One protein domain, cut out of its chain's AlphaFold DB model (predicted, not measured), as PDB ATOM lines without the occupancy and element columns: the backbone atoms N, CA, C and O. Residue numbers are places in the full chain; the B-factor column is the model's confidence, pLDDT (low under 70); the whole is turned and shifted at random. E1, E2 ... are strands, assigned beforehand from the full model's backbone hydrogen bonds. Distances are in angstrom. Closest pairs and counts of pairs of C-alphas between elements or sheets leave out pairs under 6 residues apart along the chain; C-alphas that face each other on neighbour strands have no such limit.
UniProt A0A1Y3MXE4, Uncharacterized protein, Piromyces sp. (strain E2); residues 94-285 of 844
ATOM      1  N   THR A  94      82.606  21.856  -9.163       85.31
ATOM      2  CA  THR A  94      82.036  23.152  -9.524       85.31
ATOM      3  C   THR A  94      82.608  24.286  -8.669       85.31
ATOM      4  O   THR A  94      83.318  24.076  -7.679       85.31
ATOM      5  N   ALA A  95      82.376  25.524  -9.107       84.88
ATOM      6  CA  ALA A  95      82.797  26.716  -8.382       84.88
ATOM      7  C   ALA A  95      82.142  26.762  -6.993       84.88
ATOM      8  O   ALA A  95      80.920  26.728  -6.882       84.88
ATOM      9  N   GLY A  96      82.950  26.904  -5.942       87.44
ATOM     10  CA  GLY A  96      82.453  26.997  -4.571       87.44
ATOM     11  C   GLY A  96      82.191  25.656  -3.886       87.44
ATOM     12  O   GLY A  96      81.771  25.674  -2.727       87.44
ATOM     13  N   ASP A  97      82.472  24.526  -4.545       90.69
ATOM     14  CA  ASP A  97      82.357  23.201  -3.933       90.69
ATOM     15  C   ASP A  97      83.230  23.079  -2.684       90.69
ATOM     16  O   ASP A  97      84.373  23.564  -2.626       90.69
ATOM     17  N   VAL A  98      82.682  22.395  -1.682       93.88
ATOM     18  CA  VAL A  98      83.322  22.166  -0.391       93.88
ATOM     19  C   VAL A  98      83.343  20.672  -0.092       93.88
ATOM     20  O   VAL A  98      82.321  20.004  -0.190       93.88
ATOM     21  N   TYR A  99      84.507  20.150   0.292       92.69
ATOM     22  CA  TYR A  99      84.709  18.738   0.632       92.69
ATOM     23  C   TYR A  99      85.398  18.597   1.987       92.69
ATOM     24  O   TYR A  99      86.231  19.424   2.372       92.69
ATOM     25  N   VAL A 100      85.151  17.502   2.702       90.81
ATOM     26  CA  VAL A 100      85.899  17.198   3.932       90.81
ATOM     27  C   VAL A 100      87.366  16.914   3.604       90.81
ATOM     28  O   VAL A 100      87.681  16.061   2.770       90.81
ATOM     29  N   ASN A 101      88.301  17.557   4.313       88.75
ATOM     30  CA  ASN A 101      89.711  17.199   4.191       88.75
ATOM     31  C   ASN A 101      89.994  15.923   4.997       88.75
ATOM     32  O   ASN A 101      90.336  15.939   6.176       88.75
ATOM     33  N   SER A 102      89.926  14.786   4.318       82.50
ATOM     34  CA  SER A 102      90.177  13.460   4.892       82.50
ATOM     35  C   SER A 102      91.584  13.272   5.500       82.50
ATOM     36  O   SER A 102      91.830  12.305   6.224       82.50
ATOM     37  N   ASN A 103      92.541  14.152   5.199       78.88
ATOM     38  CA  ASN A 103      93.908  14.098   5.725       78.88
ATOM     39  C   ASN A 103      94.156  15.035   6.908       78.88
ATOM     40  O   ASN A 103      95.158  14.871   7.599       78.88
ATOM     41  N   ASP A 104      93.308  16.038   7.079       86.62
ATOM     42  CA  ASP A 104      93.355  16.968   8.192       86.62
ATOM     43  C   ASP A 104      91.918  17.269   8.581       86.62
ATOM     44  O   ASP A 104      91.277  18.147   8.009       86.62
ATOM     45  N   THR A 105      91.411  16.514   9.552       87.12
ATOM     46  CA  THR A 105      90.016  16.626   9.977       87.12
ATOM     47  C   THR A 105      89.697  17.987  10.579       87.12
ATOM     48  O   THR A 105      88.544  18.209  10.897       87.12
ATOM     49  N   LYS A 106      90.663  18.890  10.789       89.31
ATOM     50  CA  LYS A 106      90.394  20.269  11.229       89.31
ATOM     51  C   LYS A 106      89.993  21.192  10.078       89.31
ATOM     52  O   LYS A 106      89.500  22.292  10.313       89.31
ATOM     53  N   LYS A 107      90.247  20.751   8.848       90.88
ATOM     54  CA  LYS A 107      90.115  21.542   7.635       90.88
ATOM     55  C   LYS A 107      89.064  20.952   6.704       90.88
ATOM     56  O   LYS A 107      88.719  19.770   6.763       90.88
ATOM     57  N   PHE A 108      88.619  21.777   5.777       92.25
ATOM     58  CA  PHE A 108      87.894  21.358   4.588       92.25
ATOM     59  C   PHE A 108      88.699  21.752   3.344       92.25
ATOM     60  O   PHE A 108      89.760  22.379   3.442       92.25
ATOM     61  N   ILE A 109      88.258  21.301   2.175       91.19
ATOM     62  CA  ILE A 109      88.807  21.660   0.869       91.19
ATOM     63  C   ILE A 109      87.754  22.515   0.177       91.19
ATOM     64  O   ILE A 109      86.638  22.049  -0.021       91.19
ATOM     65  N   LYS A 110      88.115  23.740  -0.187       91.81
ATOM     66  CA  LYS A 110      87.253  24.696  -0.879       91.81
ATOM     67  C   LYS A 110      87.748  24.918  -2.290       91.81
ATOM     68  O   LYS A 110      88.921  25.251  -2.452       91.81
ATOM     69  N   CYS A 111      86.888  24.792  -3.287       90.19
ATOM     70  CA  CYS A 111      87.230  25.097  -4.670       90.19
ATOM     71  C   CYS A 111      86.841  26.538  -5.017       90.19
ATOM     72  O   CYS A 111      85.716  26.968  -4.782       90.19
ATOM     73  N   GLY A 112      87.806  27.317  -5.516       87.12
ATOM     74  CA  GLY A 112      87.585  28.711  -5.901       87.12
ATOM     75  C   GLY A 112      86.669  28.863  -7.121       87.12
ATOM     76  O   GLY A 112      86.366  27.892  -7.807       87.12
ATOM     77  N   ASN A 113      86.279  30.102  -7.422       86.00
ATOM     78  CA  ASN A 113      85.296  30.400  -8.474       86.00
ATOM     79  C   ASN A 113      85.913  30.661  -9.862       86.00
ATOM     80  O   ASN A 113      85.185  30.869 -10.828       86.00
ATOM     81  N   THR A 114      87.244  30.693  -9.984       79.62
ATOM     82  CA  THR A 114      87.938  30.946 -11.258       79.62
ATOM     83  C   THR A 114      88.386  29.639 -11.893       79.62
ATOM     84  O   THR A 114      89.005  28.827 -11.214       79.62
ATOM     85  N   ILE A 115      88.121  29.458 -13.188       79.56
ATOM     86  CA  ILE A 115      88.563  28.293 -13.965       79.56
ATOM     87  C   ILE A 115      90.043  28.477 -14.368       79.56
ATOM     88  O   ILE A 115      90.394  29.556 -14.849       79.56
ATOM     89  N   PRO A 116      90.911  27.453 -14.222       77.06
ATOM     90  CA  PRO A 116      90.634  26.152 -13.609       77.06
ATOM     91  C   PRO A 116      90.429  26.285 -12.094       77.06
ATOM     92  O   PRO A 116      91.194  26.978 -11.426       77.06
ATOM     93  N   TYR A 117      89.409  25.607 -11.556       79.56
ATOM     94  CA  TYR A 117      89.056  25.712 -10.139       79.56
ATOM     95  C   TYR A 117      90.239  25.312  -9.253       79.56
ATOM     96  O   TYR A 117      90.661  24.155  -9.210       79.56
ATOM     97  N   HIS A 118      90.796  26.291  -8.544       81.25
ATOM     98  CA  HIS A 118      91.864  26.061  -7.582       81.25
ATOM     99  C   HIS A 118      91.255  25.705  -6.231       81.25
ATOM    100  O   HIS A 118      90.633  26.557  -5.595       81.25
ATOM    101  N   CYS A 119      91.460  24.467  -5.781       86.38
ATOM    102  CA  CYS A 119      90.987  24.031  -4.476       86.38
ATOM    103  C   CYS A 119      92.062  24.221  -3.400       86.38
ATOM    104  O   CYS A 119      93.224  23.847  -3.579       86.38
ATOM    105  N   ARG A 120      91.690  24.814  -2.266       90.69
ATOM    106  CA  ARG A 120      92.581  25.096  -1.134       90.69
ATOM    107  C   ARG A 120      92.048  24.430   0.116       90.69
ATOM    108  O   ARG A 120      90.845  24.275   0.279       90.69
ATOM    109  N   SER A 121      92.956  24.012   0.992       90.75
ATOM    110  CA  SER A 121      92.544  23.526   2.301       90.75
ATOM    111  C   SER A 121      92.469  24.685   3.279       90.75
ATOM    112  O   SER A 121      93.472  25.364   3.501       90.75
ATOM    113  N   GLU A 122      91.299  24.870   3.871       93.62
ATOM    114  CA  GLU A 122      90.982  25.980   4.769       93.62
ATOM    115  C   GLU A 122      90.480  25.440   6.110       93.62
ATOM    116  O   GLU A 122      89.967  24.321   6.184       93.62
ATOM    117  N   ASP A 123      90.691  26.206   7.181       94.25
ATOM    118  CA  ASP A 123      90.144  25.870   8.497       94.25
ATOM    119  C   ASP A 123      88.628  26.087   8.498       94.25
ATOM    120  O   ASP A 123      88.142  27.111   8.018       94.25
ATOM    121  N   GLY A 124      87.885  25.117   9.031       92.81
ATOM    122  CA  GLY A 124      86.440  25.234   9.216       92.81
ATOM    123  C   GLY A 124      86.063  26.286  10.248       92.81
ATOM    124  O   GLY A 124      86.717  26.374  11.287       92.81
ATOM    125  N   THR A 125      84.981  27.033  10.009       94.81
ATOM    126  CA  THR A 125      84.368  27.815  11.092       94.81
ATOM    127  C   THR A 125      83.748  26.881  12.126       94.81
ATOM    128  O   THR A 125      83.123  25.886  11.771       94.81
ATOM    129  N   THR A 126      83.925  27.204  13.404       95.38
ATOM    130  CA  THR A 126      83.274  26.503  14.517       95.38
ATOM    131  C   THR A 126      82.156  27.317  15.148       95.38
ATOM    132  O   THR A 126      81.732  26.991  16.255       95.38
ATOM    133  N   ASP A 127      81.727  28.395  14.487       95.56
ATOM    134  CA  ASP A 127      80.593  29.185  14.948       95.56
ATOM    135  C   ASP A 127      79.338  28.308  14.951       95.56
ATOM    136  O   ASP A 127      79.124  27.484  14.056       95.56
ATOM    137  N   GLU A 128      78.506  28.480  15.971       94.31
ATOM    138  CA  GLU A 128      77.301  27.680  16.118       94.31
ATOM    139  C   GLU A 128      76.342  27.869  14.935       94.31
ATOM    140  O   GLU A 128      76.186  28.961  14.389       94.31
ATOM    141  N   GLY A 129      75.734  26.761  14.516       94.50
ATOM    142  CA  GLY A 129      74.785  26.698  13.413       94.50
ATOM    143  C   GLY A 129      75.348  26.897  12.013       94.50
ATOM    144  O   GLY A 129      74.597  26.783  11.049       94.50
ATOM    145  N   LYS A 130      76.657  27.127  11.873       96.31
ATOM    146  CA  LYS A 130      77.303  27.221  10.565       96.31
ATOM    147  C   LYS A 130      77.646  25.849   9.984       96.31
ATOM    148  O   LYS A 130      78.166  24.974  10.680       96.31
ATOM    149  N   ALA A 131      77.405  25.682   8.687       97.25
ATOM    150  CA  ALA A 131      77.762  24.481   7.936       97.25
ATOM    151  C   ALA A 131      78.156  24.806   6.487       97.25
ATOM    152  O   ALA A 131      77.900  25.898   5.981       97.25
ATOM    153  N   TYR A 132      78.780  23.846   5.808       96.38
ATOM    154  CA  TYR A 132      79.057  23.903   4.371       96.38
ATOM    155  C   TYR A 132      78.284  22.794   3.664       96.38
ATOM    156  O   TYR A 132      78.190  21.698   4.203       96.38
ATOM    157  N   LEU A 133      77.782  23.030   2.455       95.75
ATOM    158  CA  LEU A 133      77.189  21.954   1.661       95.75
ATOM    159  C   LEU A 133      78.294  20.982   1.217       95.75
ATOM    160  O   LEU A 133      79.291  21.424   0.640       95.75
ATOM    161  N   ASP A 134      78.152  19.687   1.515       95.50
ATOM    162  CA  ASP A 134      79.167  18.689   1.165       95.50
ATOM    163  C   ASP A 134      79.014  18.241  -0.291       95.50
ATOM    164  O   ASP A 134      78.241  17.333  -0.603       95.50
ATOM    165  N   ALA A 135      79.820  18.821  -1.178       91.88
ATOM    166  CA  ALA A 135      79.864  18.443  -2.591       91.88
ATOM    167  C   ALA A 135      80.403  17.014  -2.815       91.88
ATOM    168  O   ALA A 135      80.367  16.496  -3.929       91.88
ATOM    169  N   GLY A 136      80.954  16.371  -1.776       86.44
ATOM    170  CA  GLY A 136      81.394  14.977  -1.815       86.44
ATOM    171  C   GLY A 136      80.297  13.955  -1.507       86.44
ATOM    172  O   GLY A 136      80.555  12.752  -1.634       86.44
ATOM    173  N   SER A 137      79.110  14.395  -1.077       87.00
ATOM    174  CA  SER A 137      77.961  13.505  -0.895       87.00
ATOM    175  C   SER A 137      77.369  13.126  -2.250       87.00
ATOM    176  O   SER A 137      77.259  13.977  -3.125       87.00
ATOM    177  N   GLU A 138      77.004  11.855  -2.438       75.50
ATOM    178  CA  GLU A 138      76.460  11.376  -3.725       75.50
ATOM    179  C   GLU A 138      75.101  12.000  -4.042       75.50
ATOM    180  O   GLU A 138      74.826  12.281  -5.204       75.50
ATOM    181  N   ASP A 139      74.326  12.300  -3.001       80.75
ATOM    182  CA  ASP A 139      72.945  12.761  -3.128       80.75
ATOM    183  C   ASP A 139      72.777  14.208  -2.645       80.75
ATOM    184  O   ASP A 139      71.670  14.656  -2.372       80.75
ATOM    185  N   SER A 140      73.877  14.952  -2.448       84.94
ATOM    186  CA  SER A 140      73.849  16.296  -1.830       84.94
ATOM    187  C   SER A 140      73.125  16.361  -0.473       84.94
ATOM    188  O   SER A 140      72.846  17.437   0.025       84.94
ATOM    189  N   THR A 141      72.883  15.228   0.182       91.19
ATOM    190  CA  THR A 141      72.156  15.096   1.460       91.19
ATOM    191  C   THR A 141      72.979  15.434   2.697       91.19
ATOM    192  O   THR A 141      72.472  15.380   3.817       91.19
ATOM    193  N   ASN A 142      74.267  15.746   2.535       94.50
ATOM    194  CA  ASN A 142      75.156  15.975   3.665       94.50
ATOM    195  C   ASN A 142      75.627  17.420   3.733       94.50
ATOM    196  O   ASN A 142      75.867  18.092   2.728       94.50
ATOM    197  N   VAL A 143      75.891  17.839   4.962       96.38
ATOM    198  CA  VAL A 143      76.590  19.077   5.275       96.38
ATOM    199  C   VAL A 143      77.883  18.774   6.021       96.38
ATOM    200  O   VAL A 143      78.010  17.793   6.753       96.38
ATOM    201  N   ILE A 144      78.881  19.631   5.854       96.44
ATOM    202  CA  ILE A 144      80.123  19.605   6.616       96.44
ATOM    203  C   ILE A 144      79.955  20.538   7.806       96.44
ATOM    204  O   ILE A 144      79.809  21.749   7.641       96.44
ATOM    205  N   ILE A 145      80.038  19.974   9.008       96.06
ATOM    206  CA  ILE A 145      79.977  20.723  10.264       96.06
ATOM    207  C   ILE A 145      81.327  20.605  10.954       96.06
ATOM    208  O   ILE A 145      81.864  19.501  11.095       96.06
ATOM    209  N   CYS A 146      81.866  21.733  11.407       96.12
ATOM    210  CA  CYS A 146      83.114  21.780  12.152       96.12
ATOM    211  C   CYS A 146      82.835  22.159  13.605       96.12
ATOM    212  O   CYS A 146      82.304  23.222  13.896       96.12
ATOM    213  N   LYS A 147      83.190  21.273  14.538       95.12
ATOM    214  CA  LYS A 147      82.995  21.487  15.979       95.12
ATOM    215  C   LYS A 147      84.342  21.645  16.670       95.12
ATOM    216  O   LYS A 147      85.282  20.917  16.353       95.12
ATOM    217  N   SER A 148      84.434  22.573  17.620       94.50
ATOM    218  CA  SER A 148      85.588  22.689  18.516       94.50
ATOM    219  C   SER A 148      85.294  21.940  19.811       94.50
ATOM    220  O   SER A 148      84.336  22.256  20.512       94.50
ATOM    221  N   THR A 149      86.102  20.939  20.150       92.31
ATOM    222  CA  THR A 149      86.039  20.268  21.456       92.31
ATOM    223  C   THR A 149      87.418  20.344  22.086       92.31
ATOM    224  O   THR A 149      88.389  19.874  21.493       92.31
ATOM    225  N   ASN A 150      87.532  20.961  23.265       92.19
ATOM    226  CA  ASN A 150      88.814  21.191  23.947       92.19
ATOM    227  C   ASN A 150      89.854  21.887  23.042       92.19
ATOM    228  O   ASN A 150      91.001  21.449  22.946       92.19
ATOM    229  N   SER A 151      89.428  22.929  22.316       90.62
ATOM    230  CA  SER A 151      90.254  23.678  21.348       90.62
ATOM    231  C   SER A 151      90.762  22.858  20.149       90.62
ATOM    232  O   SER A 151      91.629  23.312  19.398       90.62
ATOM    233  N   VAL A 152      90.230  21.652  19.932       89.44
ATOM    234  CA  VAL A 152      90.491  20.842  18.741       89.44
ATOM    235  C   VAL A 152      89.293  20.948  17.806       89.44
ATOM    236  O   VAL A 152      88.221  20.427  18.101       89.44
ATOM    237  N   VAL A 153      89.492  21.604  16.663       94.06
ATOM    238  CA  VAL A 153      88.497  21.672  15.586       94.06
ATOM    239  C   VAL A 153      88.425  20.329  14.866       94.06
ATOM    240  O   VAL A 153      89.459  19.766  14.505       94.06
ATOM    241  N   LYS A 154      87.218  19.815  14.635       94.69
ATOM    242  CA  LYS A 154      86.966  18.644  13.797       94.69
ATOM    243  C   LYS A 154      85.777  18.909  12.878       94.69
ATOM    244  O   LYS A 154      84.656  19.059  13.348       94.69
ATOM    245  N   CYS A 155      86.048  18.931  11.586       95.38
ATOM    246  CA  CYS A 155      85.103  18.931  10.488       95.38
ATOM    247  C   CYS A 155      84.710  17.499  10.124       95.38
ATOM    248  O   CYS A 155      85.563  16.622   9.944       95.38
ATOM    249  N   SER A 156      83.412  17.268   9.995       94.62
ATOM    250  CA  SER A 156      82.843  16.003   9.545       94.62
ATOM    251  C   SER A 156      81.680  16.262   8.606       94.62
ATOM    252  O   SER A 156      80.857  17.130   8.885       94.62
ATOM    253  N   SER A 157      81.615  15.475   7.534       94.06
ATOM    254  CA  SER A 157      80.400  15.312   6.742       94.06
ATOM    255  C   SER A 157      79.394  14.563   7.599       94.06
ATOM    256  O   SER A 157      79.705  13.488   8.125       94.06
ATOM    257  N   VAL A 158      78.235  15.165   7.800       93.25
ATOM    258  CA  VAL A 158      77.103  14.570   8.496       93.25
ATOM    259  C   VAL A 158      75.907  14.629   7.566       93.25
ATOM    260  O   VAL A 158      75.759  15.598   6.820       93.25
ATOM    261  N   ALA A 159      75.070  13.598   7.605       91.94
ATOM    262  CA  ALA A 159      73.773  13.670   6.957       91.94
ATOM    263  C   ALA A 159      73.027  14.880   7.518       91.94
ATOM    264  O   ALA A 159      72.961  15.062   8.739       91.94
ATOM    265  N   GLY A 160      72.513  15.721   6.630       82.50
ATOM    266  CA  GLY A 160      71.611  16.802   6.983       82.50
ATOM    267  C   GLY A 160      70.224  16.244   7.252       82.50
ATOM    268  O   GLY A 160      69.280  16.765   6.691       82.50
ATOM    269  N   GLU A 161      70.125  15.157   8.030       78.38
ATOM    270  CA  GLU A 161      68.894  14.397   8.268       78.38
ATOM    271  C   GLU A 161      67.750  15.368   8.542       78.38
ATOM    272  O   GLU A 161      67.685  15.916   9.640       78.38
ATOM    273  N   ALA A 162      66.884  15.619   7.560       62.59
ATOM    274  CA  ALA A 162      65.603  16.232   7.855       62.59
ATOM    275  C   ALA A 162      64.843  15.285   8.778       62.59
ATOM    276  O   ALA A 162      65.048  14.064   8.743       62.59
ATOM    277  N   GLY A 163      64.008  15.853   9.638       63.03
ATOM    278  CA  GLY A 163      63.069  15.065  10.412       63.03
ATOM    279  C   GLY A 163      62.006  14.444   9.500       63.03
ATOM    280  O   GLY A 163      62.256  14.000   8.380       63.03
ATOM    281  N   VAL A 164      60.776  14.403   9.992       66.62
ATOM    282  CA  VAL A 164      59.604  14.165   9.136       66.62
ATOM    283  C   VAL A 164      59.501  15.249   8.046       66.62
ATOM    284  O   VAL A 164      60.165  16.275   8.148       66.62
ATOM    285  N   SER A 165      58.671  15.047   7.014       62.50
ATOM    286  CA  SER A 165      58.412  16.011   5.918       62.50
ATOM    287  C   SER A 165      58.225  17.458   6.392       62.50
ATOM    288  O   SER A 165      58.692  18.392   5.748       62.50
ATOM    289  N   ALA A 166      57.607  17.623   7.560       63.19
ATOM    290  CA  ALA A 166      57.358  18.898   8.218       63.19
ATOM    291  C   ALA A 166      58.594  19.602   8.814       63.19
ATOM    292  O   ALA A 166      58.458  20.704   9.338       63.19
ATOM    293  N   GLN A 167      59.764  18.954   8.841       77.56
ATOM    294  CA  GLN A 167      60.933  19.367   9.623       77.56
ATOM    295  C   GLN A 167      62.200  19.355   8.773       77.56
ATOM    296  O   GLN A 167      63.057  18.471   8.889       77.56
ATOM    297  N   ASN A 168      62.352  20.384   7.947       86.88
ATOM    298  CA  ASN A 168      63.614  20.617   7.272       86.88
ATOM    299  C   ASN A 168      64.640  21.227   8.226       86.88
ATOM    300  O   ASN A 168      64.428  22.264   8.861       86.88
ATOM    301  N   ASN A 169      65.818  20.617   8.259       92.31
ATOM    302  CA  ASN A 169      66.930  21.125   9.043       92.31
ATOM    303  C   ASN A 169      67.623  22.250   8.285       92.31
ATOM    304  O   ASN A 169      68.039  22.070   7.143       92.31
ATOM    305  N   THR A 170      67.818  23.391   8.936       95.50
ATOM    306  CA  THR A 170      68.473  24.547   8.327       95.50
ATOM    307  C   THR A 170      69.775  24.893   9.045       95.50
ATOM    308  O   THR A 170      69.911  24.765  10.263       95.50
ATOM    309  N   PHE A 171      70.766  25.327   8.274       96.81
ATOM    310  CA  PHE A 171      72.093  25.731   8.722       96.81
ATOM    311  C   PHE A 171      72.438  27.090   8.125       96.81
ATOM    312  O   PHE A 171      72.025  27.413   7.014       96.81
ATOM    313  N   ILE A 172      73.269  27.867   8.811       97.00
ATOM    314  CA  ILE A 172      73.855  29.082   8.247       97.00
ATOM    315  C   ILE A 172      74.987  28.666   7.301       97.00
ATOM    316  O   ILE A 172      75.943  28.001   7.705       97.00
ATOM    317  N   ASN A 173      74.898  29.054   6.031       96.69
ATOM    318  CA  ASN A 173      75.917  28.750   5.037       96.69
ATOM    319  C   ASN A 173      77.234  29.451   5.400       96.69
ATOM    320  O   ASN A 173      77.306  30.674   5.496       96.69
ATOM    321  N   ALA A 174      78.298  28.674   5.574       96.06
ATOM    322  CA  ALA A 174      79.639  29.166   5.873       96.06
ATOM    323  C   ALA A 174      80.528  29.328   4.628       96.06
ATOM    324  O   ALA A 174      81.685  29.753   4.738       96.06
ATOM    325  N   ALA A 175      80.041  28.936   3.448       93.38
ATOM    326  CA  ALA A 175      80.785  29.069   2.205       93.38
ATOM    327  C   ALA A 175      80.877  30.541   1.753       93.38
ATOM    328  O   ALA A 175      80.265  31.439   2.316       93.38
ATOM    329  N   SER A 176      81.695  30.819   0.732       87.50
ATOM    330  CA  SER A 176      81.907  32.203   0.253       87.50
ATOM    331  C   SER A 176      80.675  32.848  -0.368       87.50
ATOM    332  O   SER A 176      80.657  34.061  -0.531       87.50
ATOM    333  N   ASP A 177      79.689  32.050  -0.762       89.00
ATOM    334  CA  ASP A 177      78.419  32.523  -1.301       89.00
ATOM    335  C   ASP A 177      77.377  32.786  -0.207       89.00
ATOM    336  O   ASP A 177      76.231  33.073  -0.534       89.00
ATOM    337  N   SER A 178      77.754  32.754   1.078       89.06
ATOM    338  CA  SER A 178      76.854  33.040   2.201       89.06
ATOM    339  C   SER A 178      76.202  34.424   2.132       89.06
ATOM    340  O   SER A 178      75.150  34.637   2.714       89.06
ATOM    341  N   THR A 179      76.791  35.381   1.412       88.38
ATOM    342  CA  THR A 179      76.187  36.707   1.209       88.38
ATOM    343  C   THR A 179      75.030  36.695   0.219       88.38
ATOM    344  O   THR A 179      74.258  37.639   0.200       88.38
ATOM    345  N   THR A 180      74.938  35.688  -0.648       90.56
ATOM    346  CA  THR A 180      73.849  35.537  -1.629       90.56
ATOM    347  C   THR A 180      72.947  34.353  -1.315       90.56
ATOM    348  O   THR A 180      71.812  34.330  -1.757       90.56
ATOM    349  N   LYS A 181      73.470  33.369  -0.582       93.75
ATOM    350  CA  LYS A 181      72.777  32.157  -0.160       93.75
ATOM    351  C   LYS A 181      73.102  31.902   1.312       93.75
ATOM    352  O   LYS A 181      73.987  31.091   1.602       93.75
ATOM    353  N   PRO A 182      72.513  32.662   2.246       95.56
ATOM    354  CA  PRO A 182      72.939  32.664   3.645       95.56
ATOM    355  C   PRO A 182      72.584  31.385   4.400       95.56
ATOM    356  O   PRO A 182      73.156  31.156   5.464       95.56
ATOM    357  N   LEU A 183      71.691  30.546   3.869       96.94
ATOM    358  CA  LEU A 183      71.246  29.311   4.508       96.94
ATOM    359  C   LEU A 183      71.486  28.081   3.623       96.94
ATOM    360  O   LEU A 183      71.555  28.169   2.395       96.94
ATOM    361  N   ILE A 184      71.613  26.931   4.277       96.50
ATOM    362  CA  ILE A 184      71.537  25.595   3.687       96.50
ATOM    363  C   ILE A 184      70.361  24.902   4.362       96.50
ATOM    364  O   ILE A 184      70.374  24.763   5.583       96.50
ATOM    365  N   THR A 185      69.385  24.455   3.588       94.75
ATOM    366  CA  THR A 185      68.220  23.728   4.087       94.75
ATOM    367  C   THR A 185      68.270  22.311   3.556       94.75
ATOM    368  O   THR A 185      68.526  22.093   2.373       94.75
ATOM    369  N   CYS A 186      68.077  21.351   4.447       93.88
ATOM    370  CA  CYS A 186      68.101  19.937   4.145       93.88
ATOM    371  C   CYS A 186      66.717  19.334   4.343       93.88
ATOM    372  O   CYS A 186      66.146  19.459   5.429       93.88
ATOM    373  N   SER A 187      66.229  18.676   3.296       91.56
ATOM    374  CA  SER A 187      65.090  17.765   3.311       91.56
ATOM    375  C   SER A 187      65.573  16.318   3.483       91.56
ATOM    376  O   SER A 187      66.769  16.045   3.628       91.56
ATOM    377  N   SER A 188      64.642  15.362   3.486       86.31
ATOM    378  CA  SER A 188      64.990  13.937   3.502       86.31
ATOM    379  C   SER A 188      65.702  13.489   2.224       86.31
ATOM    380  O   SER A 188      66.324  12.427   2.214       86.31
ATOM    381  N   GLU A 189      65.595  14.276   1.149       89.69
ATOM    382  CA  GLU A 189      66.088  13.931  -0.183       89.69
ATOM    383  C   GLU A 189      67.374  14.670  -0.552       89.69
ATOM    384  O   GLU A 189      68.240  14.080  -1.195       89.69
ATOM    385  N   GLU A 190      67.535  15.927  -0.133       92.75
ATOM    386  CA  GLU A 190      68.699  16.738  -0.492       92.75
ATOM    387  C   GLU A 190      68.958  17.889   0.487       92.75
ATOM    388  O   GLU A 190      68.059  18.362   1.177       92.75
ATOM    389  N   CYS A 191      70.197  18.384   0.517       94.56
ATOM    390  CA  CYS A 191      70.529  19.685   1.081       94.56
ATOM    391  C   CYS A 191      70.789  20.689  -0.036       94.56
ATOM    392  O   CYS A 191      71.680  20.506  -0.869       94.56
ATOM    393  N   VAL A 192      70.078  21.809   0.006       94.69
ATOM    394  CA  VAL A 192      70.190  22.885  -0.977       94.69
ATOM    395  C   VAL A 192      70.553  24.196  -0.301       94.69
ATOM    396  O   VAL A 192      70.211  24.464   0.850       94.69
ATOM    397  N   LYS A 193      71.283  25.042  -1.025       94.88
ATOM    398  CA  LYS A 193      71.524  26.421  -0.600       94.88
ATOM    399  C   LYS A 193      70.295  27.258  -0.938       94.88
ATOM    400  O   LYS A 193      69.839  27.212  -2.077       94.88
ATOM    401  N   VAL A 194      69.811  28.038   0.021       93.88
ATOM    402  CA  VAL A 194      68.595  28.843  -0.136       93.88
ATOM    403  C   VAL A 194      68.952  30.221  -0.695       93.88
ATOM    404  O   VAL A 194      69.754  30.938  -0.096       93.88
ATOM    405  N   ASP A 195      68.361  30.583  -1.836       90.62
ATOM    406  CA  ASP A 195      68.623  31.853  -2.536       90.62
ATOM    407  C   ASP A 195      67.877  33.044  -1.918       90.62
ATOM    408  O   ASP A 195      68.364  34.175  -1.947       90.62
ATOM    409  N   THR A 196      66.702  32.800  -1.338       89.50
ATOM    410  CA  THR A 196      65.847  33.818  -0.721       89.50
ATOM    411  C   THR A 196      65.453  33.386   0.679       89.50
ATOM    412  O   THR A 196      64.836  32.339   0.852       89.50
ATOM    413  N   VAL A 197      65.785  34.200   1.676       93.38
ATOM    414  CA  VAL A 197      65.387  33.969   3.069       93.38
ATOM    415  C   VAL A 197      64.336  34.981   3.489       93.38
ATOM    416  O   VAL A 197      64.378  36.130   3.044       93.38
ATOM    417  N   SER A 198      63.410  34.562   4.349       92.88
ATOM    418  CA  SER A 198      62.452  35.483   4.946       92.88
ATOM    419  C   SER A 198      63.144  36.326   6.008       92.88
ATOM    420  O   SER A 198      63.912  35.822   6.827       92.88
ATOM    421  N   THR A 199      62.848  37.620   5.986       93.31
ATOM    422  CA  THR A 199      63.249  38.578   7.020       93.31
ATOM    423  C   THR A 199      62.043  39.140   7.766       93.31
ATOM    424  O   THR A 199      62.183  40.107   8.513       93.31
ATOM    425  N   ALA A 200      60.849  38.596   7.514       91.94
ATOM    426  CA  ALA A 200      59.638  39.026   8.189       91.94
ATOM    427  C   ALA A 200      59.715  38.659   9.685       91.94
ATOM    428  O   ALA A 200      60.173  37.561  10.025       91.94
ATOM    429  N   PRO A 201      59.297  39.554  10.598       88.25
ATOM    430  CA  PRO A 201      59.208  39.237  12.020       88.25
ATOM    431  C   PRO A 201      58.398  37.956  12.266       88.25
ATOM    432  O   PRO A 201      57.403  37.711  11.594       88.25
ATOM    433  N   GLY A 202      58.841  37.123  13.211       89.00
ATOM    434  CA  GLY A 202      58.195  35.840  13.526       89.00
ATOM    435  C   GLY A 202      58.581  34.671  12.610       89.00
ATOM    436  O   GLY A 202      58.323  33.523  12.967       89.00
ATOM    437  N   HIS A 203      59.255  34.917  11.480       92.81
ATOM    438  CA  HIS A 203      59.752  33.850  10.608       92.81
ATOM    439  C   HIS A 203      61.076  33.294  11.137       92.81
ATOM    440  O   HIS A 203      62.023  34.035  11.418       92.81
ATOM    441  N   THR A 204      61.149  31.972  11.260       94.75
ATOM    442  CA  THR A 204      62.325  31.267  11.776       94.75
ATOM    443  C   THR A 204      62.603  29.991  10.982       94.75
ATOM    444  O   THR A 204      61.814  29.574  10.132       94.75
ATOM    445  N   TYR A 205      63.757  29.382  11.255       94.81
ATOM    446  CA  TYR A 205      64.157  28.092  10.706       94.81
ATOM    447  C   TYR A 205      64.649  27.169  11.826       94.81
ATOM    448  O   TYR A 205      65.359  27.619  12.733       94.81
ATOM    449  N   LEU A 206      64.346  25.873  11.737       92.94
ATOM    450  CA  LEU A 206      64.854  24.870  12.677       92.94
ATOM    451  C   LEU A 206      66.368  24.677  12.514       92.94
ATOM    452  O   LEU A 206      66.861  24.403  11.416       92.94
ATOM    453  N   LEU A 207      67.126  24.791  13.609       94.62
ATOM    454  CA  LEU A 207      68.578  24.665  13.560       94.62
ATOM    455  C   LEU A 207      69.033  23.199  13.453       94.62
ATOM    456  O   LEU A 207      69.015  22.456  14.430       94.62
ATOM    457  N   GLY A 208      69.595  22.808  12.309       91.44
ATOM    458  CA  GLY A 208      70.013  21.426  12.045       91.44
ATOM    459  C   GLY A 208      71.199  20.908  12.873       91.44
ATOM    460  O   GLY A 208      71.422  19.700  12.961       91.44
ATOM    461  N   THR A 209      71.996  21.781  13.509       87.81
ATOM    462  CA  THR A 209      73.058  21.332  14.439       87.81
ATOM    463  C   THR A 209      72.516  20.833  15.774       87.81
ATOM    464  O   THR A 209      73.258  20.172  16.514       87.81
ATOM    465  N   ASP A 210      71.263  21.163  16.082       84.69
ATOM    466  CA  ASP A 210      70.597  20.838  17.328       84.69
ATOM    467  C   ASP A 210      69.516  19.779  17.104       84.69
ATOM    468  O   ASP A 210      68.430  20.053  16.613       84.69
ATOM    469  N   LYS A 211      69.806  18.548  17.527       81.31
ATOM    470  CA  LYS A 211      68.881  17.418  17.370       81.31
ATOM    471  C   LYS A 211      67.589  17.552  18.176       81.31
ATOM    472  O   LYS A 211      66.673  16.771  17.953       81.31
ATOM    473  N   LYS A 212      67.556  18.442  19.173       83.69
ATOM    474  CA  LYS A 212      66.350  18.727  19.961       83.69
ATOM    475  C   LYS A 212      65.610  19.958  19.453       83.69
ATOM    476  O   LYS A 212      64.586  20.300  20.033       83.69
ATOM    477  N   TYR A 213      66.168  20.633  18.446       84.81
ATOM    478  CA  TYR A 213      65.663  21.893  17.923       84.81
ATOM    479  C   TYR A 213      65.401  22.934  19.019       84.81
ATOM    480  O   TYR A 213      64.518  23.757  18.884       84.81
ATOM    481  N   SER A 214      66.171  22.935  20.107       86.19
ATOM    482  CA  SER A 214      66.088  23.952  21.171       86.19
ATOM    483  C   SER A 214      66.579  25.337  20.736       86.19
ATOM    484  O   SER A 214      66.552  26.292  21.508       86.19
ATOM    485  N   LYS A 215      67.070  25.450  19.500       92.81
ATOM    486  CA  LYS A 215      67.579  26.678  18.900       92.81
ATOM    487  C   LYS A 215      66.983  26.871  17.517       92.81
ATOM    488  O   LYS A 215      66.789  25.915  16.765       92.81
ATOM    489  N   LEU A 216      66.781  28.134  17.169       94.62
ATOM    490  CA  LEU A 216      66.226  28.558  15.888       94.62
ATOM    491  C   LEU A 216      67.219  29.458  15.156       94.62
ATOM    492  O   LEU A 216      68.130  30.027  15.760       94.62
ATOM    493  N   ILE A 217      67.045  29.605  13.849       96.25
ATOM    494  CA  ILE A 217      67.739  30.610  13.044       96.25
ATOM    495  C   ILE A 217      66.739  31.706  12.683       96.25
ATOM    496  O   ILE A 217      65.610  31.418  12.292       96.25
ATOM    497  N   THR A 218      67.181  32.958  12.757       95.69
ATOM    498  CA  THR A 218      66.473  34.108  12.179       95.69
ATOM    499  C   THR A 218      67.378  34.880  11.249       95.69
ATOM    500  O   THR A 218      68.600  34.895  11.423       95.69
ATOM    501  N   CYS A 219      66.777  35.549  10.274       95.44
ATOM    502  CA  CYS A 219      67.483  36.413   9.349       95.44
ATOM    503  C   CYS A 219      66.966  37.841   9.495       95.44
ATOM    504  O   CYS A 219      65.822  38.133   9.173       95.44
ATOM    505  N   SER A 220      67.817  38.749   9.972       93.38
ATOM    506  CA  SER A 220      67.474  40.177  10.022       93.38
ATOM    507  C   SER A 220      67.548  40.820   8.635       93.38
ATOM    508  O   SER A 220      66.911  41.836   8.383       93.38
ATOM    509  N   PHE A 221      68.340  40.229   7.734       92.00
ATOM    510  CA  PHE A 221      68.497  40.647   6.343       92.00
ATOM    511  C   PHE A 221      68.641  39.416   5.448       92.00
ATOM    512  O   PHE A 221      69.068  38.359   5.913       92.00
ATOM    513  N   THR A 222      68.415  39.581   4.144       90.56
ATOM    514  CA  THR A 222      68.562  38.514   3.135       90.56
ATOM    515  C   THR A 222      69.971  37.918   3.042       90.56
ATOM    516  O   THR A 222      70.190  36.944   2.332       90.56
ATOM    517  N   THR A 223      70.942  38.505   3.741       91.44
ATOM    518  CA  THR A 223      72.361  38.133   3.722       91.44
ATOM    519  C   THR A 223      72.937  37.891   5.120       91.44
ATOM    520  O   THR A 223      74.120  37.579   5.252       91.44
ATOM    521  N   SER A 224      72.127  38.054   6.175       93.50
ATOM    522  CA  SER A 224      72.580  38.019   7.565       93.50
ATOM    523  C   SER A 224      71.592  37.254   8.432       93.50
ATOM    524  O   SER A 224      70.553  37.787   8.825       93.50
ATOM    525  N   CYS A 225      71.969  36.024   8.767       96.62
ATOM    526  CA  CYS A 225      71.223  35.143   9.652       96.62
ATOM    527  C   CYS A 225      72.031  34.827  10.915       96.62
ATOM    528  O   CYS A 225      73.265  34.816  10.895       96.62
ATOM    529  N   SER A 226      71.333  34.581  12.018       96.31
ATOM    530  CA  SER A 226      71.921  34.294  13.324       96.31
ATOM    531  C   SER A 226      71.107  33.247  14.074       96.31
ATOM    532  O   SER A 226      69.914  33.077  13.827       96.31
ATOM    533  N   VAL A 227      71.777  32.526  14.971       96.12
ATOM    534  CA  VAL A 227      71.135  31.550  15.853       96.12
ATOM    535  C   VAL A 227      70.542  32.281  17.055       96.12
ATOM    536  O   VAL A 227      71.255  33.014  17.741       96.12
ATOM    537  N   ILE A 228      69.264  32.040  17.335       92.25
ATOM    538  CA  ILE A 228      68.620  32.419  18.591       92.25
ATOM    539  C   ILE A 228      68.920  31.316  19.608       92.25
ATOM    540  O   ILE A 228      68.544  30.160  19.417       92.25
ATOM    541  N   LEU A 229      69.650  31.673  20.667       84.19
ATOM    542  CA  LEU A 229      70.116  30.731  21.691       84.19
ATOM    543  C   LEU A 229      69.037  30.347  22.706       84.19
ATOM    544  O   LEU A 229      69.144  29.292  23.323       84.19
ATOM    545  N   THR A 230      68.036  31.203  22.871       76.38
ATOM    546  CA  THR A 230      66.896  31.023  23.766       76.38
ATOM    547  C   THR A 230      65.642  31.229  22.931       76.38
ATOM    548  O   THR A 230      65.219  32.367  22.725       76.38
ATOM    549  N   SER A 231      65.079  30.147  22.383       70.31
ATOM    550  CA  SER A 231      63.670  30.192  21.978       70.31
ATOM    551  C   SER A 231      62.866  30.684  23.176       70.31
ATOM    552  O   SER A 231      63.215  30.334  24.307       70.31
ATOM    553  N   ASN A 232      61.841  31.512  22.962       70.12
ATOM    554  CA  ASN A 232      60.999  31.853  24.097       70.12
ATOM    555  C   ASN A 232      60.331  30.555  24.577       70.12
ATOM    556  O   ASN A 232      59.695  29.859  23.788       70.12
ATOM    557  N   ASN A 233      60.611  30.175  25.823       64.44
ATOM    558  CA  ASN A 233      60.155  28.913  26.404       64.44
ATOM    559  C   ASN A 233      58.763  29.052  27.029       64.44
ATOM    560  O   ASN A 233      58.233  28.064  27.534       64.44
ATOM    561  N   GLU A 234      58.199  30.261  27.022       71.81
ATOM    562  CA  GLU A 234      56.802  30.492  27.353       71.81
ATOM    563  C   GLU A 234      55.926  29.701  26.368       71.81
ATOM    564  O   GLU A 234      56.057  29.834  25.148       71.81
ATOM    565  N   ASP A 235      55.034  28.859  26.905       65.94
ATOM    566  CA  ASP A 235      54.184  27.906  26.164       65.94
ATOM    567  C   ASP A 235      53.233  28.577  25.133       65.94
ATOM    568  O   ASP A 235      52.487  27.890  24.432       65.94
ATOM    569  N   SER A 236      53.266  29.908  25.018       70.75
ATOM    570  CA  SER A 236      52.458  30.763  24.145       70.75
ATOM    571  C   SER A 236      53.182  31.267  22.885       70.75
ATOM    572  O   SER A 236      52.533  31.860  22.022       70.75
ATOM    573  N   PHE A 237      54.493  31.042  22.730       80.38
ATOM    574  CA  PHE A 237      55.226  31.533  21.557       80.38
ATOM    575  C   PHE A 237      55.219  30.525  20.409       80.38
ATOM    576  O   PHE A 237      55.691  29.390  20.522       80.38
ATOM    577  N   ALA A 238      54.726  30.994  19.265       88.12
ATOM    578  CA  ALA A 238      54.766  30.293  17.997       88.12
ATOM    579  C   ALA A 238      55.579  31.100  16.977       88.12
ATOM    580  O   ALA A 238      55.534  32.332  16.952       88.12
ATOM    581  N   TYR A 239      56.313  30.395  16.126       89.56
ATOM    582  CA  TYR A 239      57.051  30.963  15.007       89.56
ATOM    583  C   TYR A 239      56.563  30.355  13.699       89.56
ATOM    584  O   TYR A 239      56.040  29.244  13.668       89.56
ATOM    585  N   ILE A 240      56.791  31.067  12.605       89.44
ATOM    586  CA  ILE A 240      56.503  30.572  11.263       89.44
ATOM    587  C   ILE A 240      57.748  29.842  10.750       89.44
ATOM    588  O   ILE A 240      58.819  30.450  10.645       89.44
ATOM    589  N   ASP A 241      57.629  28.548  10.448       90.31
ATOM    590  CA  ASP A 241      58.683  27.764   9.805       90.31
ATOM    591  C   ASP A 241      58.802  28.165   8.341       90.31
ATOM    592  O   ASP A 241      57.906  27.953   7.527       90.31
ATOM    593  N   THR A 242      59.952  28.714   7.991       89.25
ATOM    594  CA  THR A 242      60.257  29.081   6.606       89.25
ATOM    595  C   THR A 242      61.231  28.128   5.931       89.25
ATOM    596  O   THR A 242      61.572  28.327   4.766       89.25
ATOM    597  N   GLY A 243      61.720  27.119   6.658       84.50
ATOM    598  CA  GLY A 243      62.646  26.119   6.136       84.50
ATOM    599  C   GLY A 243      61.945  24.907   5.540       84.50
ATOM    600  O   GLY A 243      62.493  24.271   4.639       84.50
ATOM    601  N   SER A 244      60.756  24.573   6.031       84.12
ATOM    602  CA  SER A 244      60.011  23.400   5.571       84.12
ATOM    603  C   SER A 244      59.122  23.745   4.374       84.12
ATOM    604  O   SER A 244      58.523  24.822   4.359       84.12
ATOM    605  N   PRO A 245      59.043  22.884   3.341       69.56
ATOM    606  CA  PRO A 245      58.212  23.144   2.181       69.56
ATOM    607  C   PRO A 245      56.761  22.977   2.630       69.56
ATOM    608  O   PRO A 245      56.393  21.950   3.200       69.56
ATOM    609  N   SER A 246      55.935  23.984   2.396       60.69
ATOM    610  CA  SER A 246      54.507  23.903   2.677       60.69
ATOM    611  C   SER A 246      53.814  23.116   1.559       60.69
ATOM    612  O   SER A 246      53.229  23.737   0.691       60.69
ATOM    613  N   CYS A 247      53.894  21.779   1.546       56.97
ATOM    614  CA  CYS A 247      53.222  20.890   0.572       56.97
ATOM    615  C   CYS A 247      53.566  21.182  -0.923       56.97
ATOM    616  O   CYS A 247      54.311  22.105  -1.219       56.97
ATOM    617  N   ASP A 248      53.080  20.378  -1.884       59.22
ATOM    618  CA  ASP A 248      53.521  20.406  -3.308       59.22
ATOM    619  C   ASP A 248      52.521  21.025  -4.336       59.22
ATOM    620  O   ASP A 248      52.818  21.089  -5.530       59.22
ATOM    621  N   GLU A 249      51.371  21.562  -3.911       55.97
ATOM    622  CA  GLU A 249      50.380  22.272  -4.755       55.97
ATOM    623  C   GLU A 249      50.294  23.824  -4.606       55.97
ATOM    624  O   GLU A 249      49.651  24.340  -3.694       55.97
ATOM    625  N   GLU A 250      50.864  24.600  -5.545       61.25
ATOM    626  CA  GLU A 250      50.615  26.058  -5.627       61.25
ATOM    627  C   GLU A 250      49.115  26.386  -5.839       61.25
ATOM    628  O   GLU A 250      48.454  25.695  -6.624       61.25
ATOM    629  N   PRO A 251      48.582  27.498  -5.277       50.78
ATOM    630  CA  PRO A 251      49.255  28.531  -4.486       50.78
ATOM    631  C   PRO A 251      49.164  28.233  -2.982       50.78
ATOM    632  O   PRO A 251      48.075  28.083  -2.437       50.78
ATOM    633  N   PHE A 252      50.303  28.161  -2.299       61.12
ATOM    634  CA  PHE A 252      50.335  27.787  -0.885       61.12
ATOM    635  C   PHE A 252      50.133  28.978   0.028       61.12
ATOM    636  O   PHE A 252      50.774  30.013  -0.149       61.12
ATOM    637  N   ILE A 253      49.265  28.796   1.020       53.09
ATOM    638  CA  ILE A 253      48.787  29.887   1.867       53.09
ATOM    639  C   ILE A 253      49.322  29.767   3.306       53.09
ATOM    640  O   ILE A 253      49.399  30.777   3.999       53.09
ATOM    641  N   TYR A 254      49.802  28.597   3.756       57.56
ATOM    642  CA  TYR A 254      50.169  28.418   5.168       57.56
ATOM    643  C   TYR A 254      51.524  27.733   5.358       57.56
ATOM    644  O   TYR A 254      51.735  26.581   4.985       57.56
ATOM    645  N   ALA A 255      52.451  28.473   5.958       72.56
ATOM    646  CA  ALA A 255      53.719  27.952   6.447       72.56
ATOM    647  C   ALA A 255      53.507  27.104   7.717       72.56
ATOM    648  O   ALA A 255      52.554  27.325   8.466       72.56
ATOM    649  N   ASN A 256      54.398  26.137   7.963       84.06
ATOM    650  CA  ASN A 256      54.338  25.312   9.173       84.06
ATOM    651  C   ASN A 256      54.523  26.186  10.424       84.06
ATOM    652  O   ASN A 256      55.161  27.241  10.375       84.06
ATOM    653  N   ILE A 257      53.978  25.745  11.557       88.62
ATOM    654  CA  ILE A 257      54.105  26.462  12.831       88.62
ATOM    655  C   ILE A 257      55.154  25.759  13.689       88.62
ATOM    656  O   ILE A 257      55.066  24.559  13.934       88.62
ATOM    657  N   ILE A 258      56.134  26.514  14.178       87.00
ATOM    658  CA  ILE A 258      57.114  26.055  15.160       87.00
ATOM    659  C   ILE A 258      56.650  26.491  16.542       87.00
ATOM    660  O   ILE A 258      56.554  27.683  16.822       87.00
ATOM    661  N   THR A 259      56.433  25.531  17.430       89.38
ATOM    662  CA  THR A 259      56.214  25.783  18.862       89.38
ATOM    663  C   THR A 259      57.369  25.189  19.654       89.38
ATOM    664  O   THR A 259      57.923  24.169  19.250       89.38
ATOM    665  N   CYS A 260      57.761  25.818  20.765       85.88
ATOM    666  CA  CYS A 260      58.916  25.398  21.572       85.88
ATOM    667  C   CYS A 260      58.548  25.018  23.013       85.88
ATOM    668  O   CYS A 260      59.145  25.554  23.952       85.88
ATOM    669  N   PRO A 261      57.606  24.078  23.227       82.75
ATOM    670  CA  PRO A 261      57.194  23.696  24.571       82.75
ATOM    671  C   PRO A 261      58.395  23.185  25.369       82.75
ATOM    672  O   PRO A 261      59.085  22.239  24.967       82.75
ATOM    673  N   LYS A 262      58.655  23.813  26.522       82.75
ATOM    674  CA  LYS A 262      59.763  23.453  27.429       82.75
ATOM    675  C   LYS A 262      61.145  23.462  26.750       82.75
ATOM    676  O   LYS A 262      62.014  22.657  27.098       82.75
ATOM    677  N   GLY A 263      61.340  24.338  25.762       79.38
ATOM    678  CA  GLY A 263      62.612  24.520  25.057       79.38
ATOM    679  C   GLY A 263      62.972  23.418  24.056       79.38
ATOM    680  O   GLY A 263      64.127  23.328  23.650       79.38
ATOM    681  N   ALA A 264      62.025  22.562  23.660       84.00
ATOM    682  CA  ALA A 264      62.193  21.646  22.531       84.00
ATOM    683  C   ALA A 264      61.254  22.076  21.404       84.00
ATOM    684  O   ALA A 264      60.041  21.920  21.534       84.00
ATOM    685  N   CYS A 265      61.795  22.634  20.319       83.81
ATOM    686  CA  CYS A 265      60.958  23.109  19.227       83.81
ATOM    687  C   CYS A 265      60.479  21.975  18.320       83.81
ATOM    688  O   CYS A 265      61.209  21.030  18.017       83.81
ATOM    689  N   ILE A 266      59.231  22.080  17.879       82.56
ATOM    690  CA  ILE A 266      58.574  21.145  16.972       82.56
ATOM    691  C   ILE A 266      57.911  21.986  15.886       82.56
ATOM    692  O   ILE A 266      57.160  22.902  16.207       82.56
ATOM    693  N   SER A 267      58.196  21.678  14.619       82.31
ATOM    694  CA  SER A 267      57.418  22.189  13.486       82.31
ATOM    695  C   SER A 267      56.262  21.232  13.207       82.31
ATOM    696  O   SER A 267      56.493  20.025  13.055       82.31
ATOM    697  N   SER A 268      55.038  21.754  13.216       82.44
ATOM    698  CA  SER A 268      53.804  21.056  12.843       82.44
ATOM    699  C   SER A 268      53.353  21.516  11.462       82.44
ATOM    700  O   SER A 268      53.363  22.723  11.200       82.44
ATOM    701  N   GLU A 269      52.958  20.571  10.601       78.69
ATOM    702  CA  GLU A 269      52.460  20.881   9.255       78.69
ATOM    703  C   GLU A 269      51.327  21.912   9.343       78.69
ATOM    704  O   GLU A 269      50.402  21.773  10.146       78.69
ATOM    705  N   GLY A 270      51.433  22.989   8.562       63.16
ATOM    706  CA  GLY A 270      50.326  23.921   8.389       63.16
ATOM    707  C   GLY A 270      49.163  23.210   7.697       63.16
ATOM    708  O   GLY A 270      49.381  22.327   6.867       63.16
ATOM    709  N   SER A 271      47.920  23.571   8.020       57.09
ATOM    710  CA  SER A 271      46.784  23.014   7.282       57.09
ATOM    711  C   SER A 271      46.775  23.538   5.852       57.09
ATOM    712  O   SER A 271      47.021  24.717   5.606       57.09
ATOM    713  N   SER A 272      46.419  22.675   4.905       54.12
ATOM    714  CA  SER A 272      46.109  23.068   3.529       54.12
ATOM    715  C   SER A 272      44.704  23.668   3.370       54.12
ATOM    716  O   SER A 272      44.353  24.103   2.277       54.12
ATOM    717  N   GLU A 273      43.870  23.647   4.416       52.31
ATOM    718  CA  GLU A 273      42.517  24.211   4.395       52.31
ATOM    719  C   GLU A 273      42.518  25.653   4.928       52.31
ATOM    720  O   GLU A 273      42.998  25.909   6.034       52.31
ATOM    721  N   ASP A 274      41.951  26.590   4.159       42.66
ATOM    722  CA  ASP A 274      41.830  27.998   4.550       42.66
ATOM    723  C   ASP A 274      41.200  28.157   5.943       42.66
ATOM    724  O   ASP A 274      40.035  27.817   6.162       42.66
ATOM    725  N   GLY A 275      41.970  28.704   6.889       40.75
ATOM    726  CA  GLY A 275      41.514  28.978   8.256       40.75
ATOM    727  C   GLY A 275      41.461  27.771   9.202       40.75
ATOM    728  O   GLY A 275      40.893  27.891  10.291       40.75
ATOM    729  N   ALA A 276      42.043  26.626   8.839       34.66
ATOM    730  CA  ALA A 276      42.240  25.519   9.770       34.66
ATOM    731  C   ALA A 276      43.671  25.555  10.332       34.66
ATOM    732  O   ALA A 276      44.645  25.489   9.600       34.66
ATOM    733  N   VAL A 277      43.819  25.637  11.648       40.34
ATOM    734  CA  VAL A 277      44.991  25.068  12.327       40.34
ATOM    735  C   VAL A 277      44.555  23.673  12.767       40.34
ATOM    736  O   VAL A 277      43.398  23.505  13.156       40.34
ATOM    737  N   ASP A 278      45.444  22.694  12.603       38.19
ATOM    738  CA  ASP A 278      45.206  21.257  12.772       38.19
ATOM    739  C   ASP A 278      44.222  20.922  13.912       38.19
ATOM    740  O   ASP A 278      44.387  21.325  15.065       38.19
ATOM    741  N   GLN A 279      43.158  20.205  13.549       34.06
ATOM    742  CA  GLN A 279      41.951  19.991  14.348       34.06
ATOM    743  C   GLN A 279      42.130  18.904  15.426       34.06
ATOM    744  O   GLN A 279      41.205  18.660  16.197       34.06
ATOM    745  N   GLU A 280      43.290  18.239  15.494       33.59
ATOM    746  CA  GLU A 280      43.510  17.086  16.385       33.59
ATOM    747  C   GLU A 280      44.063  17.426  17.782       33.59
ATOM    748  O   GLU A 280      44.284  16.523  18.593       33.59
ATOM    749  N   ASN A 281      44.252  18.704  18.121       37.31
ATOM    750  CA  ASN A 281      44.659  19.105  19.468       37.31
ATOM    751  C   ASN A 281      43.685  20.159  20.013       37.31
ATOM    752  O   ASN A 281      43.801  21.337  19.687       37.31
ATOM    753  N   ASP A 282      42.759  19.742  20.886       37.38
ATOM    754  CA  ASP A 282      41.716  20.553  21.559       37.38
ATOM    755  C   ASP A 282      42.253  21.732  22.419       37.38
ATOM    756  O   ASP A 282      41.549  22.269  23.274       37.38
ATOM    757  N   LYS A 283      43.522  22.122  22.260       37.59
ATOM    758  CA  LYS A 283      44.262  22.993  23.179       37.59
ATOM    759  C   LYS A 283      44.577  24.395  22.642       37.59
ATOM    760  O   LYS A 283      45.068  25.206  23.420       37.59
ATOM    761  N   TYR A 284      44.304  24.710  21.371       36.62
ATOM    762  CA  TYR A 284      44.632  26.030  20.807       36.62
ATOM    763  C   TYR A 284      43.453  26.642  20.026       36.62
ATOM    764  O   TYR A 284      42.864  25.959  19.186       36.62
ATOM    765  N   PRO A 285      43.075  27.914  20.284       33.97
ATOM    766  CA  PRO A 285      42.021  28.585  19.531       33.97
ATOM    767  C   PRO A 285      42.438  28.814  18.071       33.97
ATOM    768  O   PRO A 285      43.615  28.963  17.749       33.97
TER     769      PRO A 285
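AT A GLANCE: This is residues 94 to 285 of the 844 residues of an uncharacterized protein of Piromyces sp. (strain E2) (UniProt A0A1Y3MXE4). In a stack of three crossed sheets with little regular structure, E6 E5 E4 E7 E8 E9, folded at E7, stands between E1 E2 E3 and E12 E11 E10 E13 E14 E15. The fifteen named strands, E1 to E15 in order along the chain, hold 72 of the 192 printed residues, under half; the class is all strand, with no named helix. Five antiparallel three-strand meanders make the two mixed six-strand sheets and the antiparallel one. It is compact, radius of gyration of the C-alphas 17.5 A, spanning 57 by 40 by 29 A.

HOW THE PARTS SIT: E5, residues 142 to 149, and E6, residues 152 to 159, form a hairpin, with N 154 and O 147 2.8 A apart. The closest C-alphas of E7, residues 169 to 173, and E10, residues 203 to 206, are 169 and 206, 5.6 A apart.

IN THESE COORDINATES: E1, residues 98 to 100, begins at C-alpha (83.322, 22.166, -0.391); E10 ends at (64.854, 24.870, 12.677). E6 is 21.7 A long.

THE WHOLE: The printed part has no cut; 33 residues, among them 270 to 285, have pLDDT under 70.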